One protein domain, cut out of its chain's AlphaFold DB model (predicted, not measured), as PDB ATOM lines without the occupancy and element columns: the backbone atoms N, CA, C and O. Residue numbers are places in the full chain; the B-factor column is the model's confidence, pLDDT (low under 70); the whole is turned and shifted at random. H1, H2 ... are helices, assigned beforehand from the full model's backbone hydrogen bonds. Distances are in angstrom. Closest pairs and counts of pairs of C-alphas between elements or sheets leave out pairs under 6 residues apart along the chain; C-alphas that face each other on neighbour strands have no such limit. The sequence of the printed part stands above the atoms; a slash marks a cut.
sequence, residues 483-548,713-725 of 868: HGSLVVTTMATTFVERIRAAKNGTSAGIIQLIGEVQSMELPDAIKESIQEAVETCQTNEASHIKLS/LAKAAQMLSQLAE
ATOM      1  N   HIS A 483     200.318 156.598 174.456       53.25
ATOM      2  CA  HIS A 483     200.093 157.725 173.546       53.25
ATOM      3  C   HIS A 483     199.666 157.310 172.117       53.25
ATOM      4  O   HIS A 483     199.400 158.169 171.279       53.25
ATOM      5  N   GLY A 484     199.564 156.003 171.842       61.09
ATOM      6  CA  GLY A 484     198.996 155.430 170.612       61.09
ATOM      7  C   GLY A 484     197.551 154.928 170.749       61.09
ATOM      8  O   GLY A 484     197.036 154.299 169.825       61.09
ATOM      9  N   SER A 485     196.890 155.146 171.893       74.81
ATOM     10  CA  SER A 485     195.560 154.586 172.163       74.81
ATOM     11  C   SER A 485     194.497 155.042 171.156       74.81
ATOM     12  O   SER A 485     194.208 156.231 171.012       74.81
ATOM     13  N   LEU A 486     193.818 154.064 170.544       78.62
ATOM     14  CA  LEU A 486     192.694 154.254 169.619       78.62
ATOM     15  C   LEU A 486     191.587 155.162 170.191       78.62
ATOM     16  O   LEU A 486     190.888 155.838 169.434       78.62
ATOM     17  N   VAL A 487     191.434 155.208 171.520       76.94
ATOM     18  CA  VAL A 487     190.472 156.086 172.208       76.94
ATOM     19  C   VAL A 487     190.840 157.560 172.022       76.94
ATOM     20  O   VAL A 487     189.962 158.363 171.710       76.94
ATOM     21  N   VAL A 488     192.125 157.909 172.146       79.19
ATOM     22  CA  VAL A 488     192.629 159.282 171.969       79.19
ATOM     23  C   VAL A 488     192.423 159.724 170.524       79.19
ATOM     24  O   VAL A 488     191.821 160.771 170.291       79.19
ATOM     25  N   THR A 489     192.800 158.885 169.555       83.62
ATOM     26  CA  THR A 489     192.570 159.139 168.123       83.62
ATOM     27  C   THR A 489     191.081 159.316 167.814       83.62
ATOM     28  O   THR A 489     190.692 160.282 167.164       83.62
ATOM     29  N   THR A 490     190.212 158.448 168.344       82.56
ATOM     30  CA  THR A 490     188.755 158.546 168.135       82.56
ATOM     31  C   THR A 490     188.172 159.823 168.751       82.56
ATOM     32  O   THR A 490     187.306 160.465 168.147       82.56
ATOM     33  N   MET A 491     188.647 160.230 169.933       81.44
ATOM     34  CA  MET A 491     188.246 161.490 170.564       81.44
ATOM     35  C   MET A 491     188.738 162.709 169.776       81.44
ATOM     36  O   MET A 491     187.953 163.638 169.585       81.44
ATOM     37  N   ALA A 492     189.971 162.683 169.264       87.44
ATOM     38  CA  ALA A 492     190.524 163.726 168.402       87.44
ATOM     39  C   ALA A 492     189.708 163.884 167.109       87.44
ATOM     40  O   ALA A 492     189.221 164.981 166.840       87.44
ATOM     41  N   THR A 493     189.433 162.800 166.375       88.38
ATOM     42  CA  THR A 493     188.589 162.841 165.165       88.38
ATOM     43  C   THR A 493     187.173 163.339 165.477       88.38
ATOM     44  O   THR A 493     186.635 164.189 164.770       88.38
ATOM     45  N   THR A 494     186.574 162.895 166.589       86.44
ATOM     46  CA  THR A 494     185.250 163.380 167.032       86.44
ATOM     47  C   THR A 494     185.266 164.875 167.385       86.44
ATOM     48  O   THR A 494     184.247 165.557 167.257       86.44
ATOM     49  N   PHE A 495     186.400 165.403 167.847       90.19
ATOM     50  CA  PHE A 495     186.578 166.818 168.161       90.19
ATOM     51  C   PHE A 495     186.824 167.662 166.900       90.19
ATOM     52  O   PHE A 495     186.180 168.698 166.738       90.19
ATOM     53  N   VAL A 496     187.641 167.168 165.966       92.44
ATOM     54  CA  VAL A 496     187.847 167.722 164.615       92.44
ATOM     55  C   VAL A 496     186.519 167.872 163.866       92.44
ATOM     56  O   VAL A 496     186.207 168.961 163.385       92.44
ATOM     57  N   GLU A 497     185.670 166.842 163.857       89.69
ATOM     58  CA  GLU A 497     184.347 166.923 163.219       89.69
ATOM     59  C   GLU A 497     183.398 167.908 163.924       89.69
ATOM     60  O   GLU A 497     182.595 168.585 163.279       89.69
ATOM     61  N   ARG A 498     183.521 168.081 165.248       85.44
ATOM     62  CA  ARG A 498     182.774 169.120 165.983       85.44
ATOM     63  C   ARG A 498     183.261 170.532 165.673       85.44
ATOM     64  O   ARG A 498     182.428 171.436 165.657       85.44
ATOM     65  N   ILE A 499     184.558 170.722 165.424       87.94
ATOM     66  CA  ILE A 499     185.108 171.987 164.924       87.94
ATOM     67  C   ILE A 499     184.542 172.251 163.528       87.94
ATOM     68  O   ILE A 499     183.844 173.247 163.357       87.94
ATOM     69  N   ARG A 500     184.715 171.319 162.578       87.25
ATOM     70  CA  ARG A 500     184.208 171.423 161.194       87.25
ATOM     71  C   ARG A 500     182.698 171.731 161.141       87.25
ATOM     72  O   ARG A 500     182.256 172.544 160.329       87.25
ATOM     73  N   ALA A 501     181.902 171.171 162.056       80.69
ATOM     74  CA  ALA A 501     180.470 171.459 162.185       80.69
ATOM     75  C   ALA A 501     180.119 172.827 162.832       80.69
ATOM     76  O   ALA A 501     178.976 173.288 162.716       80.69
ATOM     77  N   ALA A 502     181.050 173.499 163.516       81.88
ATOM     78  CA  ALA A 502     180.810 174.716 164.299       81.88
ATOM     79  C   ALA A 502     180.789 176.002 163.444       81.88
ATOM     80  O   ALA A 502     181.642 176.881 163.563       81.88
ATOM     81  N   LYS A 503     179.732 176.164 162.639       71.50
ATOM     82  CA  LYS A 503     179.537 177.261 161.658       71.50
ATOM     83  C   LYS A 503     179.677 178.714 162.172       71.50
ATOM     84  O   LYS A 503     179.648 179.625 161.355       71.50
ATOM     85  N   ASN A 504     179.762 178.967 163.484       72.94
ATOM     86  CA  ASN A 504     179.705 180.311 164.089       72.94
ATOM     87  C   ASN A 504     180.609 180.490 165.336       72.94
ATOM     88  O   ASN A 504     180.165 181.066 166.329       72.94
ATOM     89  N   GLY A 505     181.856 180.004 165.337       70.12
ATOM     90  CA  GLY A 505     182.811 180.380 166.398       70.12
ATOM     91  C   GLY A 505     183.230 181.845 166.311       70.12
ATOM     92  O   GLY A 505     183.325 182.366 165.203       70.12
ATOM     93  N   THR A 506     183.482 182.515 167.440       79.00
ATOM     94  CA  THR A 506     184.070 183.872 167.438       79.00
ATOM     95  C   THR A 506     185.586 183.836 167.238       79.00
ATOM     96  O   THR A 506     186.230 182.841 167.559       79.00
ATOM     97  N   SER A 507     186.194 184.937 166.774       76.25
ATOM     98  CA  SER A 507     187.662 185.056 166.702       76.25
ATOM     99  C   SER A 507     188.337 184.846 168.059       76.25
ATOM    100  O   SER A 507     189.384 184.216 168.119       76.25
ATOM    101  N   ALA A 508     187.727 185.317 169.151       80.00
ATOM    102  CA  ALA A 508     188.228 185.074 170.502       80.00
ATOM    103  C   ALA A 508     188.196 183.576 170.860       80.00
ATOM    104  O   ALA A 508     189.198 183.052 171.337       80.00
ATOM    105  N   GLY A 509     187.091 182.877 170.569       84.06
ATOM    106  CA  GLY A 509     186.982 181.428 170.773       84.06
ATOM    107  C   GLY A 509     187.932 180.611 169.888       84.06
ATOM    108  O   GLY A 509     188.451 179.597 170.340       84.06
ATOM    109  N   ILE A 510     188.205 181.068 168.661       86.31
ATOM    110  CA  ILE A 510     189.167 180.449 167.732       86.31
ATOM    111  C   ILE A 510     190.612 180.642 168.217       86.31
ATOM    112  O   ILE A 510     191.362 179.674 168.286       86.31
ATOM    113  N   ILE A 511     190.996 181.862 168.609       85.81
ATOM    114  CA  ILE A 511     192.337 182.149 169.149       85.81
ATOM    115  C   ILE A 511     192.562 181.391 170.463       85.81
ATOM    116  O   ILE A 511     193.630 180.812 170.652       85.81
ATOM    117  N   GLN A 512     191.553 181.337 171.343       90.00
ATOM    118  CA  GLN A 512     191.628 180.532 172.560       90.00
ATOM    119  C   GLN A 512     191.791 179.044 172.223       90.00
ATOM    120  O   GLN A 512     192.700 178.413 172.745       90.00
ATOM    121  N   LEU A 513     190.978 178.491 171.315       91.44
ATOM    122  CA  LEU A 513     191.097 177.096 170.881       91.44
ATOM    123  C   LEU A 513     192.510 176.761 170.372       91.44
ATOM    124  O   LEU A 513     193.074 175.757 170.794       91.44
ATOM    125  N   ILE A 514     193.096 177.601 169.515       92.06
ATOM    126  CA  ILE A 514     194.460 177.387 169.002       92.06
ATOM    127  C   ILE A 514     195.486 177.421 170.146       92.06
ATOM    128  O   ILE A 514     196.342 176.541 170.213       92.06
ATOM    129  N   GLY A 515     195.379 178.383 171.070       91.44
ATOM    130  CA  GLY A 515     196.282 178.496 172.221       91.44
ATOM    131  C   GLY A 515     196.219 177.290 173.166       91.44
ATOM    132  O   GLY A 515     197.259 176.770 173.564       91.44
ATOM    133  N   GLU A 516     195.018 176.793 173.471       92.44
ATOM    134  CA  GLU A 516     194.831 175.595 174.304       92.44
ATOM    135  C   GLU A 516     195.423 174.352 173.604       92.44
ATOM    136  O   GLU A 516     196.174 173.602 174.225       92.44
ATOM    137  N   VAL A 517     195.189 174.178 172.294       92.94
ATOM    138  CA  VAL A 517     195.744 173.061 171.493       92.94
ATOM    139  C   VAL A 517     197.274 173.109 171.408       92.94
ATOM    140  O   VAL A 517     197.916 172.059 171.414       92.94
ATOM    141  N   GLN A 518     197.872 174.302 171.361       93.12
ATOM    142  CA  GLN A 518     199.329 174.482 171.396       93.12
ATOM    143  C   GLN A 518     199.933 174.233 172.787       93.12
ATOM    144  O   GLN A 518     201.086 173.817 172.873       93.12
ATOM    145  N   SER A 519     199.174 174.454 173.866       89.88
ATOM    146  CA  SER A 519     199.631 174.223 175.246       89.88
ATOM    147  C   SER A 519     199.565 172.760 175.707       89.88
ATOM    148  O   SER A 519     200.181 172.412 176.711       89.88
ATOM    149  N   MET A 520     198.829 171.899 174.995       89.56
ATOM    150  CA  MET A 520     198.690 170.481 175.337       89.56
ATOM    151  C   MET A 520     199.804 169.619 174.728       89.56
ATOM    152  O   MET A 520     200.154 169.754 173.554       89.56
ATOM    153  N   GLU A 521     200.267 168.626 175.487       91.62
ATOM    154  CA  GLU A 521     201.235 167.601 175.057       91.62
ATOM    155  C   GLU A 521     200.586 166.514 174.168       91.62
ATOM    156  O   GLU A 521     200.762 165.314 174.358       91.62
ATOM    157  N   LEU A 522     199.794 166.936 173.177       90.44
ATOM    158  CA  LEU A 522     199.214 166.053 172.160       90.44
ATOM    159  C   LEU A 522     200.262 165.678 171.091       90.44
ATOM    160  O   LEU A 522     201.091 166.525 170.750       90.44
ATOM    161  N   PRO A 523     200.195 164.473 170.490       93.00
ATOM    162  CA  PRO A 523     200.979 164.129 169.304       93.00
ATOM    163  C   PRO A 523     200.748 165.120 168.156       93.00
ATOM    164  O   PRO A 523     199.614 165.545 167.919       93.00
ATOM    165  N   ASP A 524     201.800 165.466 167.415       93.19
ATOM    166  CA  ASP A 524     201.741 166.602 166.488       93.19
ATOM    167  C   ASP A 524     200.760 166.391 165.323       93.19
ATOM    168  O   ASP A 524     200.009 167.306 165.008       93.19
ATOM    169  N   ALA A 525     200.601 165.163 164.816       92.44
ATOM    170  CA  ALA A 525     199.569 164.834 163.820       92.44
ATOM    171  C   ALA A 525     198.123 165.126 164.299       92.44
ATOM    172  O   ALA A 525     197.238 165.420 163.492       92.44
ATOM    173  N   ILE A 526     197.862 165.075 165.614       93.12
ATOM    174  CA  ILE A 526     196.566 165.470 166.195       93.12
ATOM    175  C   ILE A 526     196.464 166.999 166.288       93.12
ATOM    176  O   ILE A 526     195.401 167.551 165.997       93.12
ATOM    177  N   LYS A 527     197.551 167.696 166.648       94.25
ATOM    178  CA  LYS A 527     197.593 169.170 166.649       94.25
ATOM    179  C   LYS A 527     197.378 169.729 165.242       94.25
ATOM    180  O   LYS A 527     196.547 170.618 165.084       94.25
ATOM    181  N   GLU A 528     198.061 169.178 164.241       95.31
ATOM    182  CA  GLU A 528     197.922 169.535 162.826       95.31
ATOM    183  C   GLU A 528     196.489 169.312 162.335       95.31
ATOM    184  O   GLU A 528     195.886 170.237 161.804       95.31
ATOM    185  N   SER A 529     195.882 168.146 162.595       95.38
ATOM    186  CA  SER A 529     194.492 167.886 162.183       95.38
ATOM    187  C   SER A 529     193.473 168.813 162.868       95.38
ATOM    188  O   SER A 529     192.483 169.217 162.255       95.38
ATOM    189  N   ILE A 530     193.716 169.217 164.121       93.56
ATOM    190  CA  ILE A 530     192.879 170.211 164.811       93.56
ATOM    191  C   ILE A 530     193.105 171.624 164.243       93.56
ATOM    192  O   ILE A 530     192.135 172.367 164.084       93.56
ATOM    193  N   GLN A 531     194.340 171.996 163.896       93.75
ATOM    194  CA  GLN A 531     194.648 173.281 163.257       93.75
ATOM    195  C   GLN A 531     194.043 173.362 161.847       93.75
ATOM    196  O   GLN A 531     193.307 174.307 161.571       93.75
ATOM    197  N   GLU A 532     194.211 172.330 161.014       94.50
ATOM    198  CA  GLU A 532     193.570 172.189 159.696       94.50
ATOM    199  C   GLU A 532     192.040 172.310 159.800       94.50
ATOM    200  O   GLU A 532     191.409 173.020 159.014       94.50
ATOM    201  N   ALA A 533     191.416 171.682 160.803       92.88
ATOM    202  CA  ALA A 533     189.981 171.815 161.047       92.88
ATOM    203  C   ALA A 533     189.571 173.262 161.384       92.88
ATOM    204  O   ALA A 533     188.547 173.746 160.894       92.88
ATOM    205  N   VAL A 534     190.371 173.972 162.184       90.38
ATOM    206  CA  VAL A 534     190.136 175.378 162.551       90.38
ATOM    207  C   VAL A 534     190.377 176.329 161.371       90.38
ATOM    208  O   VAL A 534     189.618 177.283 161.189       90.38
ATOM    209  N   GLU A 535     191.372 176.073 160.528       88.25
ATOM    210  CA  GLU A 535     191.619 176.819 159.286       88.25
ATOM    211  C   GLU A 535     190.538 176.544 158.233       88.25
ATOM    212  O   GLU A 535     190.048 177.473 157.587       88.25
ATOM    213  N   THR A 536     190.055 175.303 158.141       86.88
ATOM    214  CA  THR A 536     188.877 174.931 157.340       86.88
ATOM    215  C   THR A 536     187.637 175.700 157.804       86.88
ATOM    216  O   THR A 536     186.853 176.185 156.984       86.88
ATOM    217  N   CYS A 537     187.455 175.899 159.113       78.81
ATOM    218  CA  CYS A 537     186.381 176.751 159.624       78.81
ATOM    219  C   CYS A 537     186.566 178.233 159.277       78.81
ATOM    220  O   CYS A 537     185.566 178.912 159.032       78.81
ATOM    221  N   GLN A 538     187.795 178.758 159.274       72.81
ATOM    222  CA  GLN A 538     188.085 180.162 158.938       72.81
ATOM    223  C   GLN A 538     187.939 180.460 157.437       72.81
ATOM    224  O   GLN A 538     187.496 181.547 157.070       72.81
ATOM    225  N   THR A 539     188.289 179.498 156.580       66.00
ATOM    226  CA  THR A 539     188.175 179.595 155.113       66.00
ATOM    227  C   THR A 539     186.748 179.370 154.611       66.00
ATOM    228  O   THR A 539     186.338 179.991 153.629       66.00
ATOM    229  N   ASN A 540     185.936 178.575 155.317       59.03
ATOM    230  CA  ASN A 540     184.481 178.639 155.181       59.03
ATOM    231  C   ASN A 540     183.989 180.059 155.533       59.03
ATOM    232  O   ASN A 540     184.275 180.553 156.622       59.03
ATOM    233  N   GLU A 541     183.182 180.685 154.661       54.22
ATOM    234  CA  GLU A 541     182.776 182.117 154.680       54.22
ATOM    235  C   GLU A 541     182.093 182.644 155.979       54.22
ATOM    236  O   GLU A 541     181.628 183.786 156.030       54.22
ATOM    237  N   ALA A 542     181.972 181.835 157.035       51.16
ATOM    238  CA  ALA A 542     181.193 182.118 158.235       51.16
ATOM    239  C   ALA A 542     182.014 182.457 159.502       51.16
ATOM    240  O   ALA A 542     181.546 183.295 160.292       51.16
ATOM    241  N   SER A 543     183.199 181.866 159.739       50.56
ATOM    242  CA  SER A 543     183.853 181.930 161.068       50.56
ATOM    243  C   SER A 543     184.870 183.074 161.258       50.56
ATOM    244  O   SER A 543     186.083 182.936 161.309       50.56
ATOM    245  N   HIS A 544     184.301 184.262 161.434       42.91
ATOM    246  CA  HIS A 544     184.638 185.217 162.499       42.91
ATOM    247  C   HIS A 544     186.086 185.698 162.780       42.91
ATOM    248  O   HIS A 544     186.202 186.623 163.589       42.91
ATOM    249  N   ILE A 545     187.109 185.385 161.972       44.69
ATOM    250  CA  ILE A 545     187.952 186.480 161.434       44.69
ATOM    251  C   ILE A 545     187.098 187.240 160.411       44.69
ATOM    252  O   ILE A 545     187.344 187.319 159.211       44.69
ATOM    253  N   LYS A 546     186.012 187.811 160.934       48.97
ATOM    254  CA  LYS A 546     185.125 188.700 160.221       48.97
ATOM    255  C   LYS A 546     185.839 190.044 160.180       48.97
ATOM    256  O   LYS A 546     185.527 190.959 160.942       48.97
ATOM    257  N   LEU A 547     186.674 190.185 159.147       42.47
ATOM    258  CA  LEU A 547     186.385 191.209 158.142       42.47
ATOM    259  C   LEU A 547     184.887 191.108 157.825       42.47
ATOM    260  O   LEU A 547     184.466 190.373 156.937       42.47
ATOM    261  N   SER A 548     184.071 191.734 158.678       45.09
ATOM    262  CA  SER A 548     182.618 191.629 158.632       45.09
ATOM    263  C   SER A 548     182.204 192.196 157.290       45.09
ATOM    264  O   SER A 548     182.360 193.402 157.096       45.09
ATOM    265  N   LEU A 713     182.387 177.228 170.011       71.25
ATOM    266  CA  LEU A 713     183.839 177.093 169.987       71.25
ATOM    267  C   LEU A 713     184.479 177.579 171.294       71.25
ATOM    268  O   LEU A 713     185.382 176.910 171.782       71.25
ATOM    269  N   ALA A 714     183.930 178.599 171.966       72.69
ATOM    270  CA  ALA A 714     184.327 178.898 173.350       72.69
ATOM    271  C   ALA A 714     183.975 177.751 174.325       72.69
ATOM    272  O   ALA A 714     184.745 177.444 175.235       72.69
ATOM    273  N   LYS A 715     182.841 177.059 174.122       76.62
ATOM    274  CA  LYS A 715     182.507 175.849 174.898       76.62
ATOM    275  C   LYS A 715     183.418 174.663 174.546       76.62
ATOM    276  O   LYS A 715     183.737 173.875 175.433       76.62
ATOM    277  N   ALA A 716     183.845 174.533 173.290       73.19
ATOM    278  CA  ALA A 716     184.819 173.526 172.869       73.19
ATOM    279  C   ALA A 716     186.204 173.782 173.488       73.19
ATOM    280  O   ALA A 716     186.788 172.854 174.039       73.19
ATOM    281  N   ALA A 717     186.673 175.036 173.496       75.25
ATOM    282  CA  ALA A 717     187.890 175.446 174.195       75.25
ATOM    283  C   ALA A 717     187.797 175.139 175.700       75.25
ATOM    284  O   ALA A 717     188.666 174.461 176.230       75.25
ATOM    285  N   GLN A 718     186.688 175.488 176.369       79.31
ATOM    286  CA  GLN A 718     186.481 175.138 177.784       79.31
ATOM    287  C   GLN A 718     186.504 173.616 178.046       79.31
ATOM    288  O   GLN A 718     186.925 173.185 179.119       79.31
ATOM    289  N   MET A 719     186.053 172.793 177.093       76.06
ATOM    290  CA  MET A 719     186.159 171.332 177.195       76.06
ATOM    291  C   MET A 719     187.594 170.826 176.987       76.06
ATOM    292  O   MET A 719     187.954 169.835 177.618       76.06
ATOM    293  N   LEU A 720     188.411 171.491 176.162       77.19
ATOM    294  CA  LEU A 720     189.846 171.202 176.073       77.19
ATOM    295  C   LEU A 720     190.580 171.596 177.349       77.19
ATOM    296  O   LEU A 720     191.305 170.758 177.866       77.19
ATOM    297  N   SER A 721     190.340 172.783 177.916       77.94
ATOM    298  CA  SER A 721     190.973 173.191 179.182       77.94
ATOM    299  C   SER A 721     190.712 172.168 180.296       77.94
ATOM    300  O   SER A 721     191.617 171.804 181.036       77.94
ATOM    301  N   GLN A 722     189.489 171.623 180.367       77.81
ATOM    302  CA  GLN A 722     189.114 170.567 181.323       77.81
ATOM    303  C   GLN A 722     189.745 169.194 181.030       77.81
ATOM    304  O   GLN A 722     189.827 168.359 181.932       77.81
ATOM    305  N   LEU A 723     190.168 168.933 179.790       70.81
ATOM    306  CA  LEU A 723     190.961 167.752 179.433       70.81
ATOM    307  C   LEU A 723     192.448 167.986 179.728       70.81
ATOM    308  O   LEU A 723     193.072 167.121 180.325       70.81
ATOM    309  N   ALA A 724     192.989 169.160 179.396       73.88
ATOM    310  CA  ALA A 724     194.364 169.561 179.675       73.88
ATOM    311  C   ALA A 724     194.662 169.584 181.183       73.88
ATOM    312  O   ALA A 724     195.633 168.980 181.624       73.88
ATOM    313  N   GLU A 725     193.785 170.182 181.993       74.12
ATOM    314  CA  GLU A 725     193.899 170.231 183.460       74.12
ATOM    315  C   GLU A 725     193.824 168.826 184.097       74.12
ATOM    316  O   GLU A 725     194.474 168.557 185.108       74.12
TER     317      GLU A 725
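Overview. This is residues 483 to 548 and 713 to 725 of the 868 residues of the protein "Hypothetical protein" of Symbiodinium sp. CCMP2592 (UniProt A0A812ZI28). Four helices lie side by side at shallow tilts, an aligned packing, in an elongated bundle that goes round from H1 to H3, H2 and H4, with its loosest side between H4 and H1. The printed part has 79 residues, with helices H1 to H4 in chain order and no named strand: all helix. It is compact, radius of gyration of the C-alphas 12.2 A, spanning 41 by 21 by 17 A.

Arrangement. Start at H1, residues 486 to 501; it touches H3, residues 524 to 539, the same way at 10 degrees, closest C-alphas Val 496 and Ile 530, 5.6 A. H2, residues 507 to 519, makes a hairpin with H3, touching its residues 527 to 534 alone, closest C-alphas Val 517 and Lys 527, 6.5 A. H4, residues 713 to 725, touches H2, closest C-alphas Gly 509 and Ala 714, 4.5 A. H1 and H4 are close but not clearly touching. In H1, H2, H3 and H4 every O i to N i+4 pair is within hydrogen-bond range.

Along the chain. Find C-alpha 486 at (192.694, 154.254, 169.619); H1 runs 22.4 A, H2 18.3 A, H3 22.0 A and H4 18.2 A, to C-alpha 725 at (193.899, 170.231, 183.460).

Size, cuts and confidence. Across the cut, residues 549 to 712, C-alphas 548 and 713 are 18.5 A apart. Residues 483 to 484 and 539 to 548 have pLDDT under 70.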